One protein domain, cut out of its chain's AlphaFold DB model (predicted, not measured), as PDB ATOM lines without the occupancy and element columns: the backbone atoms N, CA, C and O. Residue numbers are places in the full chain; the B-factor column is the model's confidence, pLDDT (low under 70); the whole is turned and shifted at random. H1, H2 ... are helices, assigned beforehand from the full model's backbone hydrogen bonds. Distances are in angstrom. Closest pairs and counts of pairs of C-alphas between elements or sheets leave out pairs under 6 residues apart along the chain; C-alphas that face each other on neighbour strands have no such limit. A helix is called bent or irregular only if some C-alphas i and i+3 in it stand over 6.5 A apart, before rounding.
ATOM      1  N   GLY A   2     156.355 196.529 198.703       52.31
ATOM      2  CA  GLY A   2     155.999 195.775 197.481       52.31
ATOM      3  C   GLY A   2     154.491 195.572 197.251       52.31
ATOM      4  O   GLY A   2     153.990 195.914 196.185       52.31
ATOM      5  N   ASN A   3     153.738 195.149 198.276       55.81
ATOM      6  CA  ASN A   3     152.287 194.912 198.156       55.81
ATOM      7  C   ASN A   3     151.466 196.171 197.824       55.81
ATOM      8  O   ASN A   3     150.484 196.090 197.093       55.81
ATOM      9  N   VAL A   4     151.867 197.350 198.314       61.22
ATOM     10  CA  VAL A   4     151.148 198.608 198.029       61.22
ATOM     11  C   VAL A   4     151.348 199.026 196.569       61.22
ATOM     12  O   VAL A   4     150.391 199.418 195.902       61.22
ATOM     13  N   ARG A   5     152.570 198.877 196.038       64.69
ATOM     14  CA  ARG A   5     152.874 199.132 194.617       64.69
ATOM     15  C   ARG A   5     152.188 198.122 193.691       64.69
ATOM     16  O   ARG A   5     151.699 198.508 192.638       64.69
ATOM     17  N   TYR A   6     152.082 196.862 194.106       68.88
ATOM     18  CA  TYR A   6     151.338 195.835 193.371       68.88
ATOM     19  C   TYR A   6     149.838 196.167 193.276       68.88
ATOM     20  O   TYR A   6     149.284 196.255 192.182       68.88
ATOM     21  N   HIS A   7     149.180 196.439 194.408       70.38
ATOM     22  CA  HIS A   7     147.740 196.725 194.424       70.38
ATOM     23  C   HIS A   7     147.366 198.026 193.707       70.38
ATOM     24  O   HIS A   7     146.298 198.102 193.100       70.38
ATOM     25  N   THR A   8     148.224 199.046 193.760       76.06
ATOM     26  CA  THR A   8     148.004 200.304 193.028       76.06
ATOM     27  C   THR A   8     148.111 200.096 191.519       76.06
ATOM     28  O   THR A   8     147.208 200.517 190.801       76.06
ATOM     29  N   ARG A   9     149.130 199.366 191.042       77.38
ATOM     30  CA  ARG A   9     149.282 199.011 189.617       77.38
ATOM     31  C   ARG A   9     148.112 198.179 189.096       77.38
ATOM     32  O   ARG A   9     147.573 198.497 188.042       77.38
ATOM     33  N   LEU A  10     147.661 197.189 189.868       75.88
ATOM     34  CA  LEU A  10     146.518 196.346 189.507       75.88
ATOM     35  C   LEU A  10     145.223 197.167 189.362       75.88
ATOM     36  O   LEU A  10     144.491 197.019 188.387       75.88
ATOM     37  N   ARG A  11     144.955 198.082 190.307       78.56
ATOM     38  CA  ARG A  11     143.791 198.985 190.244       78.56
ATOM     39  C   ARG A  11     143.853 199.926 189.042       78.56
ATOM     40  O   ARG A  11     142.827 200.141 188.404       78.56
ATOM     41  N   CYS A  12     145.037 200.455 188.724       80.56
ATOM     42  CA  CYS A  12     145.235 201.300 187.544       80.56
ATOM     43  C   CYS A  12     144.983 200.518 186.252       80.56
ATOM     44  O   CYS A  12     144.281 201.011 185.376       80.56
ATOM     45  N   ALA A  13     145.483 199.283 186.155       80.00
ATOM     46  CA  ALA A  13     145.269 198.430 184.990       80.00
ATOM     47  C   ALA A  13     143.776 198.155 184.738       80.00
ATOM     48  O   ALA A  13     143.306 198.308 183.614       80.00
ATOM     49  N   TYR A  14     143.003 197.846 185.787       78.81
ATOM     50  CA  TYR A  14     141.554 197.656 185.655       78.81
ATOM     51  C   TYR A  14     140.804 198.932 185.271       78.81
ATOM     52  O   TYR A  14     139.896 198.876 184.442       78.81
ATOM     53  N   ALA A  15     141.183 200.080 185.841       78.38
ATOM     54  CA  ALA A  15     140.588 201.357 185.459       78.38
ATOM     55  C   ALA A  15     140.830 201.641 183.967       78.38
ATOM     56  O   ALA A  15     139.881 201.886 183.223       78.38
ATOM     57  N   LEU A  16     142.073 201.499 183.502       81.88
ATOM     58  CA  LEU A  16     142.447 201.699 182.099       81.88
ATOM     59  C   LEU A  16     141.745 200.717 181.153       81.88
ATOM     60  O   LEU A  16     141.276 201.127 180.091       81.88
ATOM     61  N   TYR A  17     141.592 199.453 181.560       79.19
ATOM     62  CA  TYR A  17     140.819 198.463 180.808       79.19
ATOM     63  C   TYR A  17     139.356 198.901 180.645       79.19
ATOM     64  O   TYR A  17     138.816 198.871 179.541       79.19
ATOM     65  N   SER A  18     138.729 199.388 181.721       76.31
ATOM     66  CA  SER A  18     137.347 199.881 181.680       76.31
ATOM     67  C   SER A  18     137.165 201.141 180.825       76.31
ATOM     68  O   SER A  18     136.092 201.348 180.261       76.31
ATOM     69  N   HIS A  19     138.223 201.943 180.677       77.06
ATOM     70  CA  HIS A  19     138.270 203.110 179.794       77.06
ATOM     71  C   HIS A  19     138.617 202.778 178.331       77.06
ATOM     72  O   HIS A  19     138.598 203.674 177.491       77.06
ATOM     73  N   GLY A  20     138.919 201.517 177.999       73.88
ATOM     74  CA  GLY A  20     139.306 201.109 176.643       73.88
ATOM     75  C   GLY A  20     140.769 201.392 176.273       73.88
ATOM     76  O   GLY A  20     141.158 201.170 175.125       73.88
ATOM     77  N   GLU A  21     141.608 201.818 177.224       81.56
ATOM     78  CA  GLU A  21     143.055 202.016 177.043       81.56
ATOM     79  C   GLU A  21     143.832 200.708 177.273       81.56
ATOM     80  O   GLU A  21     144.590 200.532 178.230       81.56
ATOM     81  N   LEU A  22     143.617 199.758 176.368       81.38
ATOM     82  CA  LEU A  22     143.987 198.351 176.548       81.38
ATOM     83  C   LEU A  22     145.505 198.100 176.502       81.38
ATOM     84  O   LEU A  22     146.018 197.267 177.246       81.38
ATOM     85  N   GLU A  23     146.243 198.874 175.703       81.25
ATOM     86  CA  GLU A  23     147.714 198.832 175.643       81.25
ATOM     87  C   GLU A  23     148.359 199.217 176.981       81.25
ATOM     88  O   GLU A  23     149.236 198.518 177.491       81.25
ATOM     89  N   ARG A  24     147.887 200.310 177.590       82.69
ATOM     90  CA  ARG A  24     148.408 200.796 178.874       82.69
ATOM     91  C   ARG A  24     148.002 199.881 180.023       82.69
ATOM     92  O   ARG A  24     148.811 199.639 180.917       82.69
ATOM     93  N   ALA A  25     146.787 199.331 179.980       84.00
ATOM     94  CA  ALA A  25     146.350 198.320 180.939       84.00
ATOM     95  C   ALA A  25     147.286 197.096 180.938       84.00
ATOM     96  O   ALA A  25     147.740 196.673 182.000       84.00
ATOM     97  N   LEU A  26     147.650 196.588 179.753       83.75
ATOM     98  CA  LEU A  26     148.587 195.469 179.599       83.75
ATOM     99  C   LEU A  26     149.989 195.782 180.125       83.75
ATOM    100  O   LEU A  26     150.585 194.929 180.779       83.75
ATOM    101  N   GLN A  27     150.493 196.999 179.916       84.56
ATOM    102  CA  GLN A  27     151.787 197.411 180.466       84.56
ATOM    103  C   GLN A  27     151.781 197.405 182.003       84.56
ATOM    104  O   GLN A  27     152.704 196.890 182.630       84.56
ATOM    105  N   HIS A  28     150.710 197.901 182.628       83.62
ATOM    106  CA  HIS A  28     150.577 197.871 184.085       83.62
ATOM    107  C   HIS A  28     150.382 196.455 184.647       83.62
ATOM    108  O   HIS A  28     150.830 196.184 185.762       83.62
ATOM    109  N   TRP A  29     149.760 195.552 183.885       82.25
ATOM    110  CA  TRP A  29     149.697 194.127 184.211       82.25
ATOM    111  C   TRP A  29     151.073 193.445 184.114       82.25
ATOM    112  O   TRP A  29     151.432 192.688 185.019       82.25
ATOM    113  N   LEU A  30     151.898 193.783 183.111       82.19
ATOM    114  CA  LEU A  30     153.296 193.326 183.029       82.19
ATOM    115  C   LEU A  30     154.123 193.810 184.219       82.19
ATOM    116  O   LEU A  30     154.780 193.009 184.878       82.19
ATOM    117  N   ASP A  31     154.047 195.103 184.534       82.06
ATOM    118  CA  ASP A  31     154.792 195.710 185.643       82.06
ATOM    119  C   ASP A  31     154.359 195.173 187.014       82.06
ATOM    120  O   ASP A  31     155.090 195.293 188.004       82.06
ATOM    121  N   ALA A  32     153.140 194.643 187.105       76.69
ATOM    122  CA  ALA A  32     152.618 193.979 188.290       76.69
ATOM    123  C   ALA A  32     152.931 192.472 188.319       76.69
ATOM    124  O   ALA A  32     152.673 191.851 189.346       76.69
ATOM    125  N   LEU A  33     153.500 191.894 187.249       74.81
ATOM    126  CA  LEU A  33     153.717 190.450 187.080       74.81
ATOM    127  C   LEU A  33     152.440 189.642 187.350       74.81
ATOM    128  O   LEU A  33     152.454 188.631 188.055       74.81
ATOM    129  N   THR A  34     151.309 190.115 186.824       76.06
ATOM    130  CA  THR A  34     150.035 189.415 186.994       76.06
ATOM    131  C   THR A  34     150.073 188.031 186.366       76.06
ATOM    132  O   THR A  34     150.650 187.817 185.299       76.06
ATOM    133  N   ALA A  35     149.402 187.093 187.026       76.25
ATOM    134  CA  ALA A  35     149.232 185.734 186.547       76.25
ATOM    135  C   ALA A  35     148.578 185.737 185.138       76.25
ATOM    136  O   ALA A  35     147.552 186.406 184.953       76.25
ATOM    137  N   PRO A  36     149.175 185.069 184.127       77.25
ATOM    138  CA  PRO A  36     148.722 185.128 182.732       77.25
ATOM    139  C   PRO A  36     147.288 184.623 182.529       77.25
ATOM    140  O   PRO A  36     146.618 185.087 181.612       77.25
ATOM    141  N   GLU A  37     146.812 183.735 183.400       78.50
ATOM    142  CA  GLU A  37     145.440 183.219 183.448       78.50
ATOM    143  C   GLU A  37     144.442 184.372 183.589       78.50
ATOM    144  O   GLU A  37     143.517 184.517 182.796       78.50
ATOM    145  N   THR A  38     144.717 185.267 184.540       75.12
ATOM    146  CA  THR A  38     143.842 186.399 184.861       75.12
ATOM    147  C   THR A  38     143.743 187.379 183.705       75.12
ATOM    148  O   THR A  38     142.663 187.864 183.400       75.12
ATOM    149  N   VAL A  39     144.859 187.645 183.022       78.94
ATOM    150  CA  VAL A  39     144.891 188.550 181.870       78.94
ATOM    151  C   VAL A  39     144.179 187.917 180.679       78.94
ATOM    152  O   VAL A  39     143.452 188.604 179.970       78.94
ATOM    153  N   ALA A  40     144.341 186.612 180.470       78.12
ATOM    154  CA  ALA A  40     143.723 185.913 179.356       78.12
ATOM    155  C   ALA A  40     142.182 185.881 179.445       78.12
ATOM    156  O   ALA A  40     141.529 186.036 178.415       78.12
ATOM    157  N   GLU A  41     141.604 185.800 180.650       76.81
ATOM    158  CA  GLU A  41     140.150 185.910 180.875       76.81
ATOM    159  C   GLU A  41     139.573 187.261 180.413       76.81
ATOM    160  O   GLU A  41     138.495 187.306 179.820       76.81
ATOM    161  N   PHE A  42     140.302 188.370 180.607       73.56
ATOM    162  CA  PHE A  42     139.870 189.685 180.109       73.56
ATOM    163  C   PHE A  42     139.873 189.762 178.578       73.56
ATOM    164  O   PHE A  42     139.084 190.502 177.998       73.56
ATOM    165  N   TYR A  43     140.706 188.967 177.906       76.44
ATOM    166  CA  TYR A  43     140.806 188.929 176.446       76.44
ATOM    167  C   TYR A  43     140.177 187.665 175.843       76.44
ATOM    168  O   TYR A  43     140.684 187.126 174.857       76.44
ATOM    169  N   ALA A  44     139.026 187.235 176.375       71.88
ATOM    170  CA  ALA A  44     138.279 186.059 175.916       71.88
ATOM    171  C   ALA A  44     137.942 186.059 174.407       71.88
ATOM    172  O   ALA A  44     137.754 185.005 173.816       71.88
ATOM    173  N   ILE A  45     137.905 187.222 173.749       73.44
ATOM    174  CA  ILE A  45     137.671 187.319 172.294       73.44
ATOM    175  C   ILE A  45     138.843 186.731 171.485       73.44
ATOM    176  O   ILE A  45     138.637 186.226 170.385       73.44
ATOM    177  N   ILE A  46     140.066 186.783 172.025       76.50
ATOM    178  CA  ILE A  46     141.277 186.219 171.404       76.50
ATOM    179  C   ILE A  46     141.473 184.749 171.805       76.50
ATOM    180  O   ILE A  46     142.196 184.009 171.135       76.50
ATOM    181  N   TRP A  47     140.806 184.316 172.876       75.25
ATOM    182  CA  TRP A  47     140.874 182.960 173.398       75.25
ATOM    183  C   TRP A  47     140.377 181.945 172.356       75.25
ATOM    184  O   TRP A  47     139.245 182.060 171.876       75.25
ATOM    185  N   PRO A  48     141.199 180.954 171.966       73.94
ATOM    186  CA  PRO A  48     140.783 179.973 170.977       73.94
ATOM    187  C   PRO A  48     139.667 179.069 171.522       73.94
ATOM    188  O   PRO A  48     139.665 178.656 172.681       73.94
ATOM    189  N   SER A  49     138.689 178.767 170.669       67.19
ATOM    190  CA  SER A  49     137.513 177.971 171.025       67.19
ATOM    191  C   SER A  49     137.902 176.562 171.476       67.19
ATOM    192  O   SER A  49     138.606 175.863 170.751       67.19
ATOM    193  N   GLY A  50     137.399 176.131 172.636       60.44
ATOM    194  CA  GLY A  50     137.643 174.787 173.174       60.44
ATOM    195  C   GLY A  50     138.912 174.646 174.019       60.44
ATOM    196  O   GLY A  50     139.143 173.569 174.562       60.44
ATOM    197  N   PHE A  51     139.700 175.714 174.183       69.38
ATOM    198  CA  PHE A  51     140.849 175.697 175.082       69.38
ATOM    199  C   PHE A  51     140.386 175.802 176.538       69.38
ATOM    200  O   PHE A  51     139.885 176.846 176.950       69.38
ATOM    201  N   ASN A  52     140.569 174.735 177.315       63.47
ATOM    202  CA  ASN A  52     140.364 174.729 178.761       63.47
ATOM    203  C   ASN A  52     141.672 174.322 179.432       63.47
ATOM    204  O   ASN A  52     142.276 173.315 179.066       63.47
ATOM    205  N   ILE A  53     142.105 175.097 180.420       61.12
ATOM    206  CA  ILE A  53     143.229 174.710 181.265       61.12
ATOM    207  C   ILE A  53     142.633 174.088 182.517       61.12
ATOM    208  O   ILE A  53     142.100 174.800 183.367       61.12
ATOM    209  N   GLU A  54     142.739 172.768 182.638       50.12
ATOM    210  CA  GLU A  54     142.544 172.077 183.912       50.12
ATOM    211  C   GLU A  54     143.738 172.406 184.817       50.12
ATOM    212  O   GLU A  54     144.732 171.691 184.902       50.12
ATOM    213  N   LEU A  55     143.683 173.574 185.451       47.66
ATOM    214  CA  LEU A  55     144.445 173.821 186.663       47.66
ATOM    215  C   LEU A  55     143.643 173.166 187.779       47.66
ATOM    216  O   LEU A  55     142.549 173.646 188.067       47.66
ATOM    217  N   ASP A  56     144.170 172.097 188.381       35.69
ATOM    218  CA  ASP A  56     143.640 171.508 189.614       35.69
ATOM    219  C   ASP A  56     143.358 172.628 190.625       35.69
ATOM    220  O   ASP A  56     144.235 173.094 191.359       35.69
ATOM    221  N   SER A  57     142.108 173.077 190.677       39.22
ATOM    222  CA  SER A  57     141.653 174.133 191.573       39.22
ATOM    223  C   SER A  57     141.597 173.665 193.032       39.22
ATOM    224  O   SER A  57     141.201 174.434 193.907       39.22
ATOM    225  N   GLU A  58     142.018 172.429 193.323       36.38
ATOM    226  CA  GLU A  58     141.896 171.811 194.644       36.38
ATOM    227  C   GLU A  58     143.204 171.641 195.428       36.38
ATOM    228  O   GLU A  58     143.142 171.416 196.638       36.38
ATOM    229  N   LYS A  59     144.397 171.851 194.851       32.91
ATOM    230  CA  LYS A  59     145.652 171.790 195.632       32.91
ATOM    231  C   LYS A  59     146.305 173.158 195.801       32.91
ATOM    232  O   LYS A  59     147.174 173.594 195.054       32.91
ATOM    233  N   LYS A  60     145.881 173.835 196.873       40.69
ATOM    234  CA  LYS A  60     146.556 174.993 197.477       40.69
ATOM    235  C   LYS A  60     147.991 174.635 197.897       40.69
ATOM    236  O   LYS A  60     148.196 174.313 199.061       40.69
ATOM    237  N   VAL A  61     148.986 174.791 197.025       29.00
ATOM    238  CA  VAL A  61     150.391 174.904 197.467       29.00
ATOM    239  C   VAL A  61     151.176 175.884 196.580       29.00
ATOM    240  O   VAL A  61     152.040 175.515 195.791       29.00
ATOM    241  N   ILE A  62     150.910 177.185 196.732       29.95
ATOM    242  CA  ILE A  62     151.883 178.227 196.354       29.95
ATOM    243  C   ILE A  62     152.853 178.369 197.543       29.95
ATOM    244  O   ILE A  62     152.377 178.629 198.654       29.95
ATOM    245  N   PRO A  63     154.180 178.237 197.373       31.03
ATOM    246  CA  PRO A  63     155.133 178.469 198.431       31.03
ATOM    247  C   PRO A  63     155.392 179.976 198.436       31.03
ATOM    248  O   PRO A  63     155.693 180.599 197.420       31.03
ATOM    249  N   THR A  64     155.267 180.568 199.614       28.83
ATOM    250  CA  THR A  64     155.496 181.988 199.907       28.83
ATOM    251  C   THR A  64     154.374 182.951 199.476       28.83
ATOM    252  O   THR A  64     154.316 183.522 198.393       28.83
ATOM    253  N   GLY A  65     153.471 183.199 200.428       27.28
ATOM    254  CA  GLY A  65     153.016 184.560 200.738       27.28
ATOM    255  C   GLY A  65     151.819 185.142 199.987       27.28
ATOM    256  O   GLY A  65     151.252 186.115 200.482       27.28
ATOM    257  N   TYR A  66     151.362 184.564 198.877       28.70
ATOM    258  CA  TYR A  66     150.201 185.091 198.151       28.70
ATOM    259  C   TYR A  66     149.048 184.093 198.185       28.70
ATOM    260  O   TYR A  66     148.924 183.206 197.347       28.70
ATOM    261  N   LYS A  67     148.171 184.247 199.187       25.31
ATOM    262  CA  LYS A  67     146.833 183.645 199.145       25.31
ATOM    263  C   LYS A  67     146.171 184.086 197.837       25.31
ATOM    264  O   LYS A  67     146.011 185.290 197.631       25.31
ATOM    265  N   LEU A  68     145.752 183.127 197.009       31.28
ATOM    266  CA  LEU A  68     144.789 183.330 195.927       31.28
ATOM    267  C   LEU A  68     143.471 183.789 196.580       31.28
ATOM    268  O   LEU A  68     142.627 182.988 196.976       31.28
ATOM    269  N   ARG A  69     143.369 185.089 196.877       31.39
ATOM    270  CA  ARG A  69     142.172 185.699 197.453       31.39
ATOM    271  C   ARG A  69     141.183 185.904 196.316       31.39
ATOM    272  O   ARG A  69     141.485 186.649 195.393       31.39
ATOM    273  N   SER A  70     140.036 185.235 196.449       32.59
ATOM    274  CA  SER A  70     138.710 185.648 195.977       32.59
ATOM    275  C   SER A  70     138.719 187.007 195.273       32.59
ATOM    276  O   SER A  70     138.973 188.049 195.889       32.59
ATOM    277  N   TYR A  71     138.451 186.976 193.967       42.09
ATOM    278  CA  TYR A  71     138.108 188.167 193.208       42.09
ATOM    279  C   TYR A  71     136.925 188.858 193.892       42.09
ATOM    280  O   TYR A  71     135.939 188.190 194.202       42.09
ATOM    281  N   PRO A  72     136.975 190.176 194.130       43.28
ATOM    282  CA  PRO A  72     135.788 190.879 194.585       43.28
ATOM    283  C   PRO A  72     134.689 190.747 193.519       43.28
ATOM    284  O   PRO A  72     134.895 191.089 192.359       43.28
ATOM    285  N   GLU A  73     133.506 190.288 193.905       42.53
ATOM    286  CA  GLU A  73     132.342 190.051 193.028       42.53
ATOM    287  C   GLU A  73     131.975 191.257 192.131       42.53
ATOM    288  O   GLU A  73     131.354 191.107 191.082       42.53
ATOM    289  N   LYS A  74     132.439 192.465 192.481       45.25
ATOM    290  CA  LYS A  74     132.282 193.709 191.708       45.25
ATOM    291  C   LYS A  74     133.015 193.736 190.356       45.25
ATOM    292  O   LYS A  74     132.693 194.588 189.532       45.25
ATOM    293  N   TRP A  75     133.986 192.854 190.111       51.22
ATOM    294  CA  TRP A  75     134.833 192.920 188.908       51.22
ATOM    295  C   TRP A  75     134.274 192.156 187.697       51.22
ATOM    296  O   TRP A  75     134.570 192.531 186.563       51.22
ATOM    297  N   PHE A  76     133.379 191.182 187.906       46.91
ATOM    298  CA  PHE A  76     132.688 190.465 186.821       46.91
ATOM    299  C   PHE A  76     131.810 191.385 185.952       46.91
ATOM    300  O   PHE A  76     131.628 191.130 184.764       46.91
ATOM    301  N   GLY A  77     131.336 192.513 186.497       50.62
ATOM    302  CA  GLY A  77     130.549 193.509 185.757       50.62
ATOM    303  C   GLY A  77     131.324 194.312 184.699       50.62
ATOM    304  O   GLY A  77     130.704 195.053 183.936       50.62
ATOM    305  N   PHE A  78     132.659 194.198 184.644       51.03
ATOM    306  CA  PHE A  78     133.488 194.826 183.602       51.03
ATOM    307  C   PHE A  78     133.712 193.919 182.387       51.03
ATOM    308  O   PHE A  78     133.860 194.428 181.276       51.03
ATOM    309  N   LEU A  79     133.682 192.594 182.572       50.34
ATOM    310  CA  LEU A  79     133.863 191.609 181.495       50.34
ATOM    311  C   LEU A  79     132.735 191.672 180.452       50.34
ATOM    312  O   LEU A  79     132.955 191.388 179.281       50.34
ATOM    313  N   SER A  80     131.542 192.114 180.854       50.38
ATOM    314  CA  SER A  80     130.359 192.215 179.992       50.38
ATOM    315  C   SER A  80     130.258 193.513 179.178       50.38
ATOM    316  O   SER A  80     129.340 193.639 178.369       50.38
ATOM    317  N   LYS A  81     131.158 194.494 179.376       51.44
ATOM    318  CA  LYS A  81     130.981 195.860 178.836       51.44
ATOM    319  C   LYS A  81     131.770 196.190 177.570       51.44
ATOM    320  O   LYS A  81     131.334 197.068 176.828       51.44
ATOM    321  N   LEU A  82     132.899 195.534 177.297       58.38
ATOM    322  CA  LEU A  82     133.717 195.855 176.120       58.38
ATOM    323  C   LEU A  82     133.530 194.830 174.999       58.38
ATOM    324  O   LEU A  82     134.078 193.734 175.024       58.38
ATOM    325  N   VAL A  83     132.798 195.229 173.960       58.03
ATOM    326  CA  VAL A  83     132.713 194.481 172.704       58.03
ATOM    327  C   VAL A  83     133.865 194.930 171.801       58.03
ATOM    328  O   VAL A  83     133.760 195.927 171.086       58.03
ATOM    329  N   LEU A  84     134.994 194.216 171.840       63.19
ATOM    330  CA  LEU A  84     136.124 194.484 170.942       63.19
ATOM    331  C   LEU A  84     135.755 194.040 169.520       63.19
ATOM    332  O   LEU A  84     135.584 192.852 169.256       63.19
ATOM    333  N   ARG A  85     135.622 194.989 168.585       62.09
ATOM    334  CA  ARG A  85     135.328 194.716 167.167       62.09
ATOM    335  C   ARG A  85     136.189 195.576 166.249       62.09
ATOM    336  O   ARG A  85     136.489 196.731 166.540       62.09
ATOM    337  N   GLY A  86     136.558 195.022 165.097       68.69
ATOM    338  CA  GLY A  86     137.233 195.772 164.038       68.69
ATOM    339  C   GLY A  86     138.640 196.243 164.425       68.69
ATOM    340  O   GLY A  86     139.515 195.429 164.707       68.69
ATOM    341  N   VAL A  87     138.890 197.553 164.373       67.81
ATOM    342  CA  VAL A  87     140.235 198.145 164.541       67.81
ATOM    343  C   VAL A  87     140.733 198.073 165.988       67.81
ATOM    344  O   VAL A  87     141.928 197.874 166.205       67.81
ATOM    345  N   THR A  88     139.839 198.178 166.976       70.94
ATOM    346  CA  THR A  88     140.207 198.071 168.397       70.94
ATOM    347  C   THR A  88     140.685 196.663 168.726       70.94
ATOM    348  O   THR A  88     141.762 196.532 169.289       70.94
ATOM    349  N   LEU A  89     139.984 195.630 168.239       72.25
ATOM    350  CA  LEU A  89     140.405 194.226 168.351       72.25
ATOM    351  C   LEU A  89     141.809 193.985 167.760       72.25
ATOM    352  O   LEU A  89     142.629 193.255 168.316       72.25
ATOM    353  N   LYS A  90     142.108 194.628 166.628       71.81
ATOM    354  CA  LYS A  90     143.389 194.475 165.924       71.81
ATOM    355  C   LYS A  90     144.552 195.124 166.679       71.81
ATOM    356  O   LYS A  90     145.625 194.532 166.760       71.81
ATOM    357  N   ARG A  91     144.346 196.316 167.255       73.88
ATOM    358  CA  ARG A  91     145.349 196.986 168.106       73.88
ATOM    359  C   ARG A  91     145.555 196.239 169.420       73.88
ATOM    360  O   ARG A  91     146.688 196.013 169.830       73.88
ATOM    361  N   THR A  92     144.470 195.752 170.019       79.00
ATOM    362  CA  THR A  92     144.545 194.949 171.245       79.00
ATOM    363  C   THR A  92     145.281 193.644 171.027       79.00
ATOM    364  O   THR A  92     146.084 193.272 171.872       79.00
ATOM    365  N   ALA A  93     145.088 192.978 169.884       80.31
ATOM    366  CA  ALA A  93     145.826 191.762 169.559       80.31
ATOM    367  C   ALA A  93     147.346 192.009 169.547       80.31
ATOM    368  O   ALA A  93     148.092 191.225 170.125       80.31
ATOM    369  N   ALA A  94     147.815 193.130 168.986       81.94
ATOM    370  CA  ALA A  94     149.239 193.475 168.989       81.94
ATOM    371  C   ALA A  94     149.796 193.725 170.406       81.94
ATOM    372  O   ALA A  94     150.892 193.262 170.724       81.94
ATOM    373  N   ALA A  95     149.029 194.401 171.264       83.31
ATOM    374  CA  ALA A  95     149.392 194.642 172.662       83.31
ATOM    375  C   ALA A  95     149.422 193.344 173.490       83.31
ATOM    376  O   ALA A  95     150.299 193.120 174.327       83.31
ATOM    377  N   VAL A  96     148.469 192.449 173.228       86.75
ATOM    378  CA  VAL A  96     148.406 191.118 173.836       86.75
ATOM    379  C   VAL A  96     149.613 190.275 173.406       86.75
ATOM    380  O   VAL A  96     150.211 189.591 174.237       86.75
ATOM    381  N   VAL A  97     150.052 190.382 172.145       87.69
ATOM    382  CA  VAL A  97     151.283 189.728 171.668       87.69
ATOM    383  C   VAL A  97     152.514 190.213 172.438       87.69
ATOM    384  O   VAL A  97     153.318 189.377 172.851       87.69
ATOM    385  N   SER A  98     152.681 191.522 172.672       87.31
ATOM    386  CA  SER A  98     153.833 192.022 173.443       87.31
ATOM    387  C   SER A  98     153.805 191.561 174.900       87.31
ATOM    388  O   SER A  98     154.854 191.214 175.451       87.31
ATOM    389  N   TYR A  99     152.611 191.490 175.502       88.38
ATOM    390  CA  TYR A  99     152.429 190.956 176.852       88.38
ATOM    391  C   TYR A  99     152.894 189.501 176.944       88.38
ATOM    392  O   TYR A  99     153.815 189.179 177.700       88.38
ATOM    393  N   PHE A 100     152.302 188.621 176.133       88.69
ATOM    394  CA  PHE A 100     152.591 187.192 176.200       88.69
ATOM    395  C   PHE A 100     154.014 186.859 175.747       88.69
ATOM    396  O   PHE A 100     154.614 185.947 176.304       88.69
ATOM    397  N   GLN A 101     154.610 187.624 174.826       89.81
ATOM    398  CA  GLN A 101     156.014 187.434 174.452       89.81
ATOM    399  C   GLN A 101     156.962 187.737 175.620       89.81
ATOM    400  O   GLN A 101     157.893 186.973 175.878       89.81
ATOM    401  N   THR A 102     156.722 188.836 176.339       87.31
ATOM    402  CA  THR A 102     157.531 189.222 177.505       87.31
ATOM    403  C   THR A 102     157.374 188.195 178.624       87.31
ATOM    404  O   THR A 102     158.363 187.755 179.210       87.31
ATOM    405  N   MET A 103     156.140 187.739 178.857       84.12
ATOM    406  CA  MET A 103     155.841 186.702 179.842       84.12
ATOM    407  C   MET A 103     156.477 185.351 179.483       84.12
ATOM    408  O   MET A 103     157.043 184.691 180.350       84.12
ATOM    409  N   ARG A 104     156.453 184.952 178.203       87.06
ATOM    410  CA  ARG A 104     157.119 183.737 177.710       87.06
ATOM    411  C   ARG A 104     158.618 183.775 177.991       87.06
ATOM    412  O   ARG A 104     159.157 182.834 178.565       87.06
ATOM    413  N   ASN A 105     159.279 184.876 177.631       87.31
ATOM    414  CA  ASN A 105     160.712 185.053 177.869       87.31
ATOM    415  C   ASN A 105     161.040 184.987 179.370       87.31
ATOM    416  O   ASN A 105     162.021 184.357 179.760       87.31
ATOM    417  N   TRP A 106     160.191 185.582 180.215       84.38
ATOM    418  CA  TRP A 106     160.332 185.514 181.668       84.38
ATOM    419  C   TRP A 106     160.201 184.076 182.195       84.38
ATOM    420  O   TRP A 106     161.071 183.619 182.937       84.38
ATOM    421  N   LEU A 107     159.176 183.330 181.765       80.06
ATOM    422  CA  LEU A 107     158.956 181.934 182.168       80.06
ATOM    423  C   LEU A 107     160.079 180.994 181.699       80.06
ATOM    424  O   LEU A 107     160.428 180.055 182.418       80.06
ATOM    425  N   LEU A 108     160.657 181.236 180.519       82.00
ATOM    426  CA  LEU A 108     161.795 180.464 180.010       82.00
ATOM    427  C   LEU A 108     163.092 180.773 180.773       82.00
ATOM    428  O   LEU A 108     163.825 179.843 181.098       82.00
ATOM    429  N   ALA A 109     163.348 182.042 181.112       80.12
ATOM    430  CA  ALA A 109     164.557 182.465 181.824       80.12
ATOM    431  C   ALA A 109     164.606 182.005 183.294       80.12
ATOM    432  O   ALA A 109     165.686 181.768 183.828       80.12
ATOM    433  N   HIS A 110     163.455 181.861 183.955       69.81
ATOM    434  CA  HIS A 110     163.401 181.428 185.353       69.81
ATOM    435  C   HIS A 110     163.365 179.892 185.446       69.81
ATOM    436  O   HIS A 110     162.296 179.270 185.451       69.81
ATOM    437  N   SER A 111     164.539 179.255 185.503       51.91
ATOM    438  CA  SER A 111     164.685 177.862 185.945       51.91
ATOM    439  C   SER A 111     164.497 177.801 187.464       51.91
ATOM    440  O   SER A 111     165.367 178.232 188.211       51.91
ATOM    441  N   PHE A 112     163.350 177.304 187.924       52.88
ATOM    442  CA  PHE A 112     163.149 176.994 189.339       52.88
ATOM    443  C   PHE A 112     163.631 175.565 189.607       52.88
ATOM    444  O   PHE A 112     163.383 174.680 188.784       52.88
ATOM    445  N   ASP A 113     164.336 175.361 190.720       39.78
ATOM    446  CA  ASP A 113     164.965 174.085 191.071       39.78
ATOM    447  C   ASP A 113     163.965 172.909 191.058       39.78
ATOM    448  O   ASP A 113     162.836 173.047 191.540       39.78
ATOM    449  N   PRO A 114     164.366 171.721 190.564       43.19
ATOM    450  CA  PRO A 114     163.489 170.567 190.325       43.19
ATOM    451  C   PRO A 114     163.059 169.821 191.604       43.19
ATOM    452  O   PRO A 114     162.660 168.662 191.546       43.19
ATOM    453  N   ILE A 115     163.136 170.455 192.774       45.09
ATOM    454  CA  ILE A 115     162.935 169.798 194.076       45.09
ATOM    455  C   ILE A 115     161.434 169.576 194.379       45.09
ATOM    456  O   ILE A 115     161.085 168.808 195.269       45.09
ATOM    457  N   SER A 116     160.520 170.171 193.603       51.47
ATOM    458  CA  SER A 116     159.076 169.919 193.710       51.47
ATOM    459  C   SER A 116     158.443 169.697 192.332       51.47
ATOM    460  O   SER A 116     158.365 170.603 191.498       51.47
ATOM    461  N   ASN A 117     157.952 168.473 192.110       55.12
ATOM    462  CA  ASN A 117     157.207 168.075 190.909       55.12
ATOM    463  C   ASN A 117     155.938 168.924 190.682       55.12
ATOM    464  O   ASN A 117     155.499 169.075 189.542       55.12
ATOM    465  N   GLU A 118     155.369 169.523 191.735       55.44
ATOM    466  CA  GLU A 118     154.171 170.366 191.637       55.44
ATOM    467  C   GLU A 118     154.473 171.728 190.978       55.44
ATOM    468  O   GLU A 118     153.676 172.210 190.171       55.44
ATOM    469  N   TYR A 119     155.651 172.326 191.217       54.66
ATOM    470  CA  TYR A 119     156.025 173.602 190.576       54.66
ATOM    471  C   TYR A 119     156.350 173.462 189.091       54.66
ATOM    472  O   TYR A 119     156.052 174.369 188.307       54.66
ATOM    473  N   GLY A 120     156.908 172.317 188.692       58.66
ATOM    474  CA  GLY A 120     157.132 171.988 187.286       58.66
ATOM    475  C   GLY A 120     155.822 171.883 186.501       58.66
ATOM    476  O   GLY A 120     155.705 172.473 185.428       58.66
ATOM    477  N   ALA A 121     154.811 171.211 187.063       60.22
ATOM    478  CA  ALA A 121     153.504 171.046 186.427       60.22
ATOM    479  C   ALA A 121     152.792 172.393 186.195       60.22
ATOM    480  O   ALA A 121     152.352 172.676 185.081       60.22
ATOM    481  N   VAL A 122     152.772 173.276 187.201       62.97
ATOM    482  CA  VAL A 122     152.169 174.616 187.080       62.97
ATOM    483  C   VAL A 122     152.906 175.479 186.048       62.97
ATOM    484  O   VAL A 122     152.269 176.194 185.270       62.97
ATOM    485  N   LYS A 123     154.244 175.399 185.990       66.19
ATOM    486  CA  LYS A 123     155.041 176.091 184.965       66.19
ATOM    487  C   LYS A 123     154.694 175.595 183.557       66.19
ATOM    488  O   LYS A 123     154.526 176.420 182.659       66.19
ATOM    489  N   CYS A 124     154.543 174.284 183.372       69.50
ATOM    490  CA  CYS A 124     154.134 173.696 182.097       69.50
ATOM    491  C   CYS A 124     152.745 174.187 181.668       69.50
ATOM    492  O   CYS A 124     152.608 174.663 180.543       69.50
ATOM    493  N   CYS A 125     151.747 174.181 182.558       75.25
ATOM    494  CA  CYS A 125     150.400 174.673 182.243       75.25
ATOM    495  C   CYS A 125     150.388 176.169 181.880       75.25
ATOM    496  O   CYS A 125     149.726 176.577 180.924       75.25
ATOM    497  N   ARG A 126     151.177 176.994 182.582       79.62
ATOM    498  CA  ARG A 126     151.321 178.427 182.268       79.62
ATOM    499  C   ARG A 126     152.007 178.679 180.937       79.62
ATOM    500  O   ARG A 126     151.586 179.569 180.205       79.62
ATOM    501  N   LEU A 127     153.039 177.908 180.604       83.12
ATOM    502  CA  LEU A 127     153.676 177.992 179.292       83.12
ATOM    503  C   LEU A 127     152.702 177.579 178.183       83.12
ATOM    504  O   LEU A 127     152.625 178.274 177.177       83.12
ATOM    505  N   VAL A 128     151.904 176.518 178.388       84.50
ATOM    506  CA  VAL A 128     150.869 176.088 177.425       84.50
ATOM    507  C   VAL A 128     149.876 177.221 177.168       84.50
ATOM    508  O   VAL A 128     149.617 177.543 176.011       84.50
ATOM    509  N   LEU A 129     149.370 177.873 178.222       85.06
ATOM    510  CA  LEU A 129     148.500 179.046 178.100       85.06
ATOM    511  C   LEU A 129     149.160 180.166 177.296       85.06
ATOM    512  O   LEU A 129     148.591 180.656 176.323       85.06
ATOM    513  N   VAL A 130     150.356 180.576 177.722       86.44
ATOM    514  CA  VAL A 130     151.068 181.726 177.159       86.44
ATOM    515  C   VAL A 130     151.381 181.492 175.684       86.44
ATOM    516  O   VAL A 130     151.085 182.359 174.868       86.44
ATOM    517  N   ASP A 131     151.905 180.323 175.322       88.69
ATOM    518  CA  ASP A 131     152.244 179.986 173.940       88.69
ATOM    519  C   ASP A 131     150.993 179.852 173.056       88.69
ATOM    520  O   ASP A 131     151.003 180.276 171.897       88.69
ATOM    521  N   THR A 132     149.898 179.297 173.585       88.31
ATOM    522  CA  THR A 132     148.620 179.167 172.861       88.31
ATOM    523  C   THR A 132     147.991 180.536 172.605       88.31
ATOM    524  O   THR A 132     147.617 180.843 171.472       88.31
ATOM    525  N   MET A 133     147.947 181.397 173.624       86.38
ATOM    526  CA  MET A 133     147.425 182.761 173.507       86.38
ATOM    527  C   MET A 133     148.304 183.641 172.619       86.38
ATOM    528  O   MET A 133     147.783 184.414 171.817       86.38
ATOM    529  N   LEU A 134     149.628 183.503 172.706       90.19
ATOM    530  CA  LEU A 134     150.573 184.211 171.844       90.19
ATOM    531  C   LEU A 134     150.349 183.852 170.369       90.19
ATOM    532  O   LEU A 134     150.278 184.746 169.522       90.19
ATOM    533  N   ALA A 135     150.216 182.560 170.057       88.75
ATOM    534  CA  ALA A 135     149.947 182.092 168.700       88.75
ATOM    535  C   ALA A 135     148.575 182.572 168.196       88.75
ATOM    536  O   ALA A 135     148.495 183.135 167.103       88.75
ATOM    537  N   ALA A 136     147.516 182.430 169.001       87.94
ATOM    538  CA  ALA A 136     146.173 182.896 168.652       87.94
ATOM    539  C   ALA A 136     146.142 184.415 168.394       87.94
ATOM    540  O   ALA A 136     145.634 184.861 167.364       87.94
ATOM    541  N   ALA A 137     146.775 185.208 169.264       87.81
ATOM    542  CA  ALA A 137     146.851 186.658 169.119       87.81
ATOM    543  C   ALA A 137     147.594 187.080 167.838       87.81
ATOM    544  O   ALA A 137     147.141 187.984 167.136       87.81
ATOM    545  N   ARG A 138     148.697 186.406 167.476       89.00
ATOM    546  CA  ARG A 138     149.443 186.669 166.226       89.00
ATOM    547  C   ARG A 138     148.636 186.356 164.969       89.00
ATOM    548  O   ARG A 138     148.750 187.085 163.980       89.00
ATOM    549  N   LEU A 139     147.835 185.291 165.007       86.94
ATOM    550  CA  LEU A 139     146.969 184.879 163.900       86.94
ATOM    551  C   LEU A 139     145.794 185.845 163.704       86.94
ATOM    552  O   LEU A 139     145.407 186.108 162.571       86.94
ATOM    553  N   GLN A 140     145.274 186.425 164.788       84.62
ATOM    554  CA  GLN A 140     144.162 187.381 164.755       84.62
ATOM    555  C   GLN A 140     144.598 188.854 164.563       84.62
ATOM    556  O   GLN A 140     143.751 189.744 164.449       84.62
ATOM    557  N   CYS A 141     145.906 189.140 164.499       82.81
ATOM    558  CA  CYS A 141     146.436 190.468 164.163       82.81
ATOM    559  C   CYS A 141     146.081 190.894 162.724       82.81
ATOM    560  O   CYS A 141     145.844 190.067 161.846       82.81
ATOM    561  N   ALA A 142     146.113 192.203 162.449       78.00
ATOM    562  CA  ALA A 142     145.996 192.742 161.093       78.00
ATOM    563  C   ALA A 142     147.177 193.677 160.764       78.00
ATOM    564  O   ALA A 142     147.245 194.763 161.344       78.00
ATOM    565  N   PRO A 143     148.069 193.300 159.826       80.00
ATOM    566  CA  PRO A 143     148.112 192.013 159.121       80.00
ATOM    567  C   PRO A 143     148.458 190.834 160.060       80.00
ATOM    568  O   PRO A 143     149.115 191.048 161.083       80.00
ATOM    569  N   PRO A 144     148.026 189.598 159.736       83.00
ATOM    570  CA  PRO A 144     148.361 188.418 160.527       83.00
ATOM    571  C   PRO A 144     149.871 188.179 160.487       83.00
ATOM    572  O   PRO A 144     150.487 188.170 159.417       83.00
ATOM    573  N   ARG A 145     150.482 187.977 161.655       85.75
ATOM    574  CA  ARG A 145     151.941 187.836 161.795       85.75
ATOM    575  C   ARG A 145     152.380 186.385 161.580       85.75
ATOM    576  O   ARG A 145     152.890 185.736 162.486       85.75
ATOM    577  N   LEU A 146     152.151 185.866 160.371       85.31
ATOM    578  CA  LEU A 146     152.352 184.446 160.035       85.31
ATOM    579  C   LEU A 146     153.797 183.973 160.254       85.31
ATOM    580  O   LEU A 146     153.998 182.902 160.819       85.31
ATOM    581  N   GLN A 147     154.791 184.776 159.865       86.25
ATOM    582  CA  GLN A 147     156.210 184.428 160.031       86.25
ATOM    583  C   GLN A 147     156.620 184.342 161.507       86.25
ATOM    584  O   GLN A 147     157.324 183.411 161.895       86.25
ATOM    585  N   ASP A 148     156.106 185.239 162.352       86.06
ATOM    586  CA  ASP A 148     156.335 185.190 163.801       86.06
ATOM    587  C   ASP A 148     155.671 183.957 164.429       86.06
ATOM    588  O   ASP A 148     156.189 183.363 165.373       86.06
ATOM    589  N   THR A 149     154.503 183.548 163.932       87.31
ATOM    590  CA  THR A 149     153.863 182.305 164.382       87.31
ATOM    591  C   THR A 149     154.672 181.085 163.947       87.31
ATOM    592  O   THR A 149     154.889 180.188 164.753       87.31
ATOM    593  N   ILE A 150     155.178 181.055 162.710       87.62
ATOM    594  CA  ILE A 150     156.028 179.962 162.217       87.62
ATOM    595  C   ILE A 150     157.319 179.867 163.039       87.62
ATOM    596  O   ILE A 150     157.703 178.765 163.421       87.62
ATOM    597  N   SER A 151     157.967 180.991 163.361       86.81
ATOM    598  CA  SER A 151     159.186 180.985 164.179       86.81
ATOM    599  C   SER A 151     158.937 180.471 165.601       86.81
ATOM    600  O   SER A 151     159.746 179.700 166.111       86.81
ATOM    601  N   LEU A 152     157.786 180.797 166.202       87.88
ATOM    602  CA  LEU A 152     157.363 180.233 167.489       87.88
ATOM    603  C   LEU A 152     157.106 178.724 167.410       87.88
ATOM    604  O   LEU A 152     157.524 177.993 168.296       87.88
ATOM    605  N   LEU A 153     156.428 178.247 166.363       87.25
ATOM    606  CA  LEU A 153     156.117 176.821 166.192       87.25
ATOM    607  C   LEU A 153     157.347 175.974 165.823       87.25
ATOM    608  O   LEU A 153     157.318 174.753 165.966       87.25
ATOM    609  N   ARG A 154     158.420 176.604 165.333       84.62
ATOM    610  CA  ARG A 154     159.723 175.958 165.112       84.62
ATOM    611  C   ARG A 154     160.535 175.802 166.397       84.62
ATOM    612  O   ARG A 154     161.415 174.944 166.435       84.62
ATOM    613  N   ASP A 155     160.267 176.612 167.418       83.81
ATOM    614  CA  ASP A 155     160.988 176.571 168.688       83.81
ATOM    615  C   ASP A 155     160.684 175.252 169.434       83.81
ATOM    616  O   ASP A 155     159.523 174.984 169.746       83.81
ATOM    617  N   PRO A 156     161.687 174.413 169.757       78.44
ATOM    618  CA  PRO A 156     161.462 173.168 170.493       78.44
ATOM    619  C   PRO A 156     160.940 173.385 171.923       78.44
ATOM    620  O   PRO A 156     160.394 172.453 172.507       78.44
ATOM    621  N   ALA A 157     161.090 174.587 172.493       79.06
ATOM    622  CA  ALA A 157     160.568 174.925 173.818       79.06
ATOM    623  C   ALA A 157     159.059 175.242 173.818       79.06
ATOM    624  O   ALA A 157     158.487 175.513 174.873       79.06
ATOM    625  N   GLN A 158     158.412 175.240 172.649       85.75
ATOM    626  CA  GLN A 158     157.004 175.587 172.483       85.75
ATOM    627  C   GLN A 158     156.055 174.536 173.080       85.75
ATOM    628  O   GLN A 158     156.087 173.351 172.736       85.75
ATOM    629  N   SER A 159     155.100 174.989 173.892       82.69
ATOM    630  CA  SER A 159     154.099 174.136 174.540       82.69
ATOM    631  C   SER A 159     152.649 174.452 174.151       82.69
ATOM    632  O   SER A 159     151.752 174.055 174.880       82.69
ATOM    633  N   CYS A 160     152.371 175.062 172.988       85.62
ATOM    634  CA  CYS A 160     150.983 175.378 172.586       85.62
ATOM    635  C   CYS A 160     150.030 174.167 172.636       85.62
ATOM    636  O   CYS A 160     150.455 173.033 172.420       85.62
ATOM    637  N   ASP A 161     148.736 174.411 172.797       86.00
ATOM    638  CA  ASP A 161     147.711 173.392 172.612       86.00
ATOM    639  C   ASP A 161     147.448 173.097 171.125       86.00
ATOM    640  O   ASP A 161     147.451 173.993 170.276       86.00
ATOM    641  N   LEU A 162     147.242 171.817 170.808       86.56
ATOM    642  CA  LEU A 162     147.033 171.343 169.443       86.56
ATOM    643  C   LEU A 162     145.619 171.665 168.952       86.56
ATOM    644  O   LEU A 162     145.469 172.253 167.883       86.56
ATOM    645  N   GLU A 163     144.593 171.241 169.690       87.00
ATOM    646  CA  GLU A 163     143.214 171.213 169.187       87.00
ATOM    647  C   GLU A 163     142.646 172.631 169.053       87.00
ATOM    648  O   GLU A 163     142.030 172.983 168.041       87.00
ATOM    649  N   SER A 164     142.954 173.496 170.017       84.38
ATOM    650  CA  SER A 164     142.474 174.878 170.041       84.38
ATOM    651  C   SER A 164     143.076 175.728 168.919       84.38
ATOM    652  O   SER A 164     142.394 176.540 168.295       84.38
ATOM    653  N   LEU A 165     144.363 175.537 168.610       86.50
ATOM    654  CA  LEU A 165     145.013 176.259 167.514       86.50
ATOM    655  C   LEU A 165     144.712 175.647 166.145       86.50
ATOM    656  O   LEU A 165     144.612 176.384 165.162       86.50
ATOM    657  N   ALA A 166     144.552 174.323 166.061       87.31
ATOM    658  CA  ALA A 166     144.202 173.657 164.813       87.31
ATOM    659  C   ALA A 166     142.818 174.089 164.315       87.31
ATOM    660  O   ALA A 166     142.672 174.374 163.129       87.31
ATOM    661  N   THR A 167     141.831 174.203 165.209       86.50
ATOM    662  CA  THR A 167     140.482 174.684 164.861       86.50
ATOM    663  C   THR A 167     140.499 176.130 164.367       86.50
ATOM    664  O   THR A 167     139.927 176.423 163.317       86.50
ATOM    665  N   LEU A 168     141.230 177.017 165.051       84.44
ATOM    666  CA  LEU A 168     141.392 178.416 164.645       84.44
ATOM    667  C   LEU A 168     142.056 178.532 163.263       84.44
ATOM    668  O   LEU A 168     141.568 179.259 162.397       84.44
ATOM    669  N   MET A 169     143.151 177.803 163.028       85.94
ATOM    670  CA  MET A 169     143.863 177.845 161.746       85.94
ATOM    671  C   MET A 169     143.075 177.190 160.609       85.94
ATOM    672  O   MET A 169     143.095 177.707 159.494       85.94
ATOM    673  N   ALA A 170     142.341 176.105 160.878       84.06
ATOM    674  CA  ALA A 170     141.461 175.475 159.897       84.06
ATOM    675  C   ALA A 170     140.319 176.414 159.472       84.06
ATOM    676  O   ALA A 170     140.028 176.526 158.282       84.06
ATOM    677  N   ALA A 171     139.727 177.151 160.420       82.88
ATOM    678  CA  ALA A 171     138.681 178.136 160.136       82.88
ATOM    679  C   ALA A 171     139.185 179.316 159.288       82.88
ATOM    680  O   ALA A 171     138.435 179.889 158.499       82.88
ATOM    681  N   GLY A 172     140.462 179.677 159.424       76.88
ATOM    682  CA  GLY A 172     141.071 180.758 158.655       76.88
ATOM    683  C   GLY A 172     141.388 180.412 157.190       76.88
ATOM    684  O   GLY A 172     141.814 181.290 156.437       76.88
ATOM    685  N   GLY A 173     141.197 179.159 156.769       79.06
ATOM    686  CA  GLY A 173     141.339 178.733 155.378       79.06
ATOM    687  C   GLY A 173     142.793 178.652 154.874       79.06
ATOM    688  O   GLY A 173     143.730 178.471 155.658       79.06
ATOM    689  N   PRO A 174     143.021 178.777 153.549       74.81
ATOM    690  CA  PRO A 174     144.290 178.418 152.910       74.81
ATOM    691  C   PRO A 174     145.483 179.267 153.375       74.81
ATOM    692  O   PRO A 174     146.633 178.866 153.227       74.81
ATOM    693  N   THR A 175     145.257 180.443 153.958       79.19
ATOM    694  CA  THR A 175     146.339 181.329 154.410       79.19
ATOM    695  C   THR A 175     147.087 180.823 155.641       79.19
ATOM    696  O   THR A 175     148.222 181.239 155.854       79.19
ATOM    697  N   TYR A 176     146.483 179.939 156.439       83.69
ATOM    698  CA  TYR A 176     147.058 179.446 157.700       83.69
ATOM    699  C   TYR A 176     147.564 178.005 157.626       83.69
ATOM    700  O   TYR A 176     147.985 177.433 158.629       83.69
ATOM    701  N   VAL A 177     147.565 177.428 156.430       83.94
ATOM    702  CA  VAL A 177     147.953 176.041 156.185       83.94
ATOM    703  C   VAL A 177     149.415 175.774 156.537       83.94
ATOM    704  O   VAL A 177     149.715 174.774 157.182       83.94
ATOM    705  N   GLU A 178     150.330 176.676 156.181       84.94
ATOM    706  CA  GLU A 178     151.746 176.526 156.534       84.94
ATOM    707  C   GLU A 178     151.971 176.537 158.064       84.94
ATOM    708  O   GLU A 178     152.557 175.579 158.575       84.94
ATOM    709  N   PRO A 179     151.476 177.531 158.834       86.56
ATOM    710  CA  PRO A 179     151.490 177.468 160.297       86.56
ATOM    711  C   PRO A 179     150.847 176.196 160.873       86.56
ATOM    712  O   PRO A 179     151.376 175.617 161.821       86.56
ATOM    713  N   LEU A 180     149.752 175.709 160.282       88.06
ATOM    714  CA  LEU A 180     149.082 174.485 160.724       88.06
ATOM    715  C   LEU A 180     149.965 173.237 160.540       88.06
ATOM    716  O   LEU A 180     150.039 172.391 161.434       88.06
ATOM    717  N   LEU A 181     150.700 173.142 159.428       87.88
ATOM    718  CA  LEU A 181     151.679 172.072 159.207       87.88
ATOM    719  C   LEU A 181     152.809 172.108 160.239       87.88
ATOM    720  O   LEU A 181     153.234 171.055 160.724       87.88
ATOM    721  N   TRP A 182     153.278 173.307 160.593       87.75
ATOM    722  CA  TRP A 182     154.282 173.492 161.639       87.75
ATOM    723  C   TRP A 182     153.762 173.084 163.019       87.75
ATOM    724  O   TRP A 182     154.479 172.392 163.742       87.75
ATOM    725  N   LEU A 183     152.505 173.393 163.347       88.88
ATOM    726  CA  LEU A 183     151.872 172.942 164.589       88.88
ATOM    727  C   LEU A 183     151.773 171.410 164.649       88.88
ATOM    728  O   LEU A 183     152.169 170.793 165.638       88.88
ATOM    729  N   TYR A 184     151.295 170.766 163.581       89.50
ATOM    730  CA  TYR A 184     151.232 169.304 163.537       89.50
ATOM    731  C   TYR A 184     152.619 168.660 163.606       89.50
ATOM    732  O   TYR A 184     152.773 167.579 164.178       89.50
ATOM    733  N   ARG A 185     153.641 169.321 163.052       87.44
ATOM    734  CA  ARG A 185     155.031 168.876 163.154       87.44
ATOM    735  C   ARG A 185     155.551 168.954 164.586       87.44
ATOM    736  O   ARG A 185     156.110 167.959 165.048       87.44
ATOM    737  N   SER A 186     155.372 170.083 165.273       86.12
ATOM    738  CA  SER A 186     155.896 170.276 166.631       86.12
ATOM    739  C   SER A 186     155.210 169.370 167.654       86.12
ATOM    740  O   SER A 186     155.847 168.899 168.591       86.12
ATOM    741  N   LYS A 187     153.938 169.024 167.423       86.62
ATOM    742  CA  LYS A 187     153.151 168.126 168.285       86.62
ATOM    743  C   LYS A 187     153.151 166.659 167.869       86.62
ATOM    744  O   LYS A 187     152.382 165.872 168.408       86.62
ATOM    745  N   HIS A 188     153.999 166.275 166.916       85.44
ATOM    746  CA  HIS A 188     154.108 164.897 166.423       85.44
ATOM    747  C   HIS A 188     152.804 164.302 165.845       85.44
ATOM    748  O   HIS A 188     152.674 163.085 165.698       85.44
TER     749      HIS A 188
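AT A GLANCE: This is residues 2 to 188 of the 582 residues of the protein "Hypothetical protein" of Pelagomonas calceolata (UniProt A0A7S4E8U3). A slab of mostly aligned helices has the long helix H6 in its middle: H5 packs beside H6, and the hairpin H1 and H2 packs on H5 through H2. On the other side, H7, H9 and H8 join the end of H6, residues 132 to 140, in a ring of four helices, while short H3 packs on H6 and a long loop, residues 43 to 72, leads to H4 near H1. The printed part has 187 residues with nine named helices, H1 to H9 in order, and no named strand; its class is all helix. It is compact, with a radius of gyration of the C-alphas of 16.9 A and spans of 49 by 44 by 26 A.

IN THESE COORDINATES: H1, residues 2 to 18, begins at C-alpha 2 (155.999, 195.775, 197.481) and is 24.8 A long. H2 holds residues 22 to 31, H3 residues 36 to 42 and H4 residues 73 to 79. H4 is neither bent nor irregular, but only just: C-alphas 73 and 76 are 6.2 A apart. H5, residues 87 to 109, is 33.7 A long; H6, residues 117 to 140, is 35.0 A long and begins at C-alpha 117 (157.207, 168.075, 190.909). H7 holds residues 146 to 154 and H8 residues 162 to 171. H9, residues 173 to 186, is 20.2 A long, ends at C-alpha 186 (155.896, 170.276, 166.631), and is irregular: C-alphas 175 and 178 are 7.5 A apart.

HOW THE PARTS SIT: H6, the hub, touches H3, H5, H7 and H8. H5 and H6 form a hairpin at a shallow tilt of 30 degrees, their closest C-alphas those of Ala 93 and Ala 137, 5.2 A apart. H2 touches H5, the same way, with C-alphas 23 and 95 closest at 5.4 A. H1 and H2 form a hairpin at 12 degrees, with C-alphas 13 and 25 closest at 4.2 A. H3 touches residues 126 to 133 of H6 alone, at a steep tilt of 41 degrees, with C-alphas 36 and 130 closest at 6.9 A. H4 touches no helix; it is close to but not clearly touching H1, with C-alphas 18 and 78 closest at 6.6 A. H7 touches H6 with C-alphas 149 and 135 closest at 5.8 A, and H8 touches H6 with C-alphas 165 and 136 closest at 6.8 A. H9 touches H7 and H8, with closest C-alphas 5.5 A and 5.4 A apart; H7 and H8 are apart. Each O i to N i+4 pair is within hydrogen-bond range in H1, H2, H5, H6, H7 and H8, against 2 of 3 in H3, 7 of 10 in H9 and 0 of 3 in H4, where 2 of 4 O i to N i+3 pairs are.

THE WHOLE: The C-alphas farthest apart, those of Val 4 and Pro 174, are 49.9 A apart. The printed part has no cut; the link H3 to H4 is long, and residues 69 to 74 stand free. Mean pLDDT of the printed part is 72.1, with residues 2 to 6, 49 to 87 and 110 to 124 under 70.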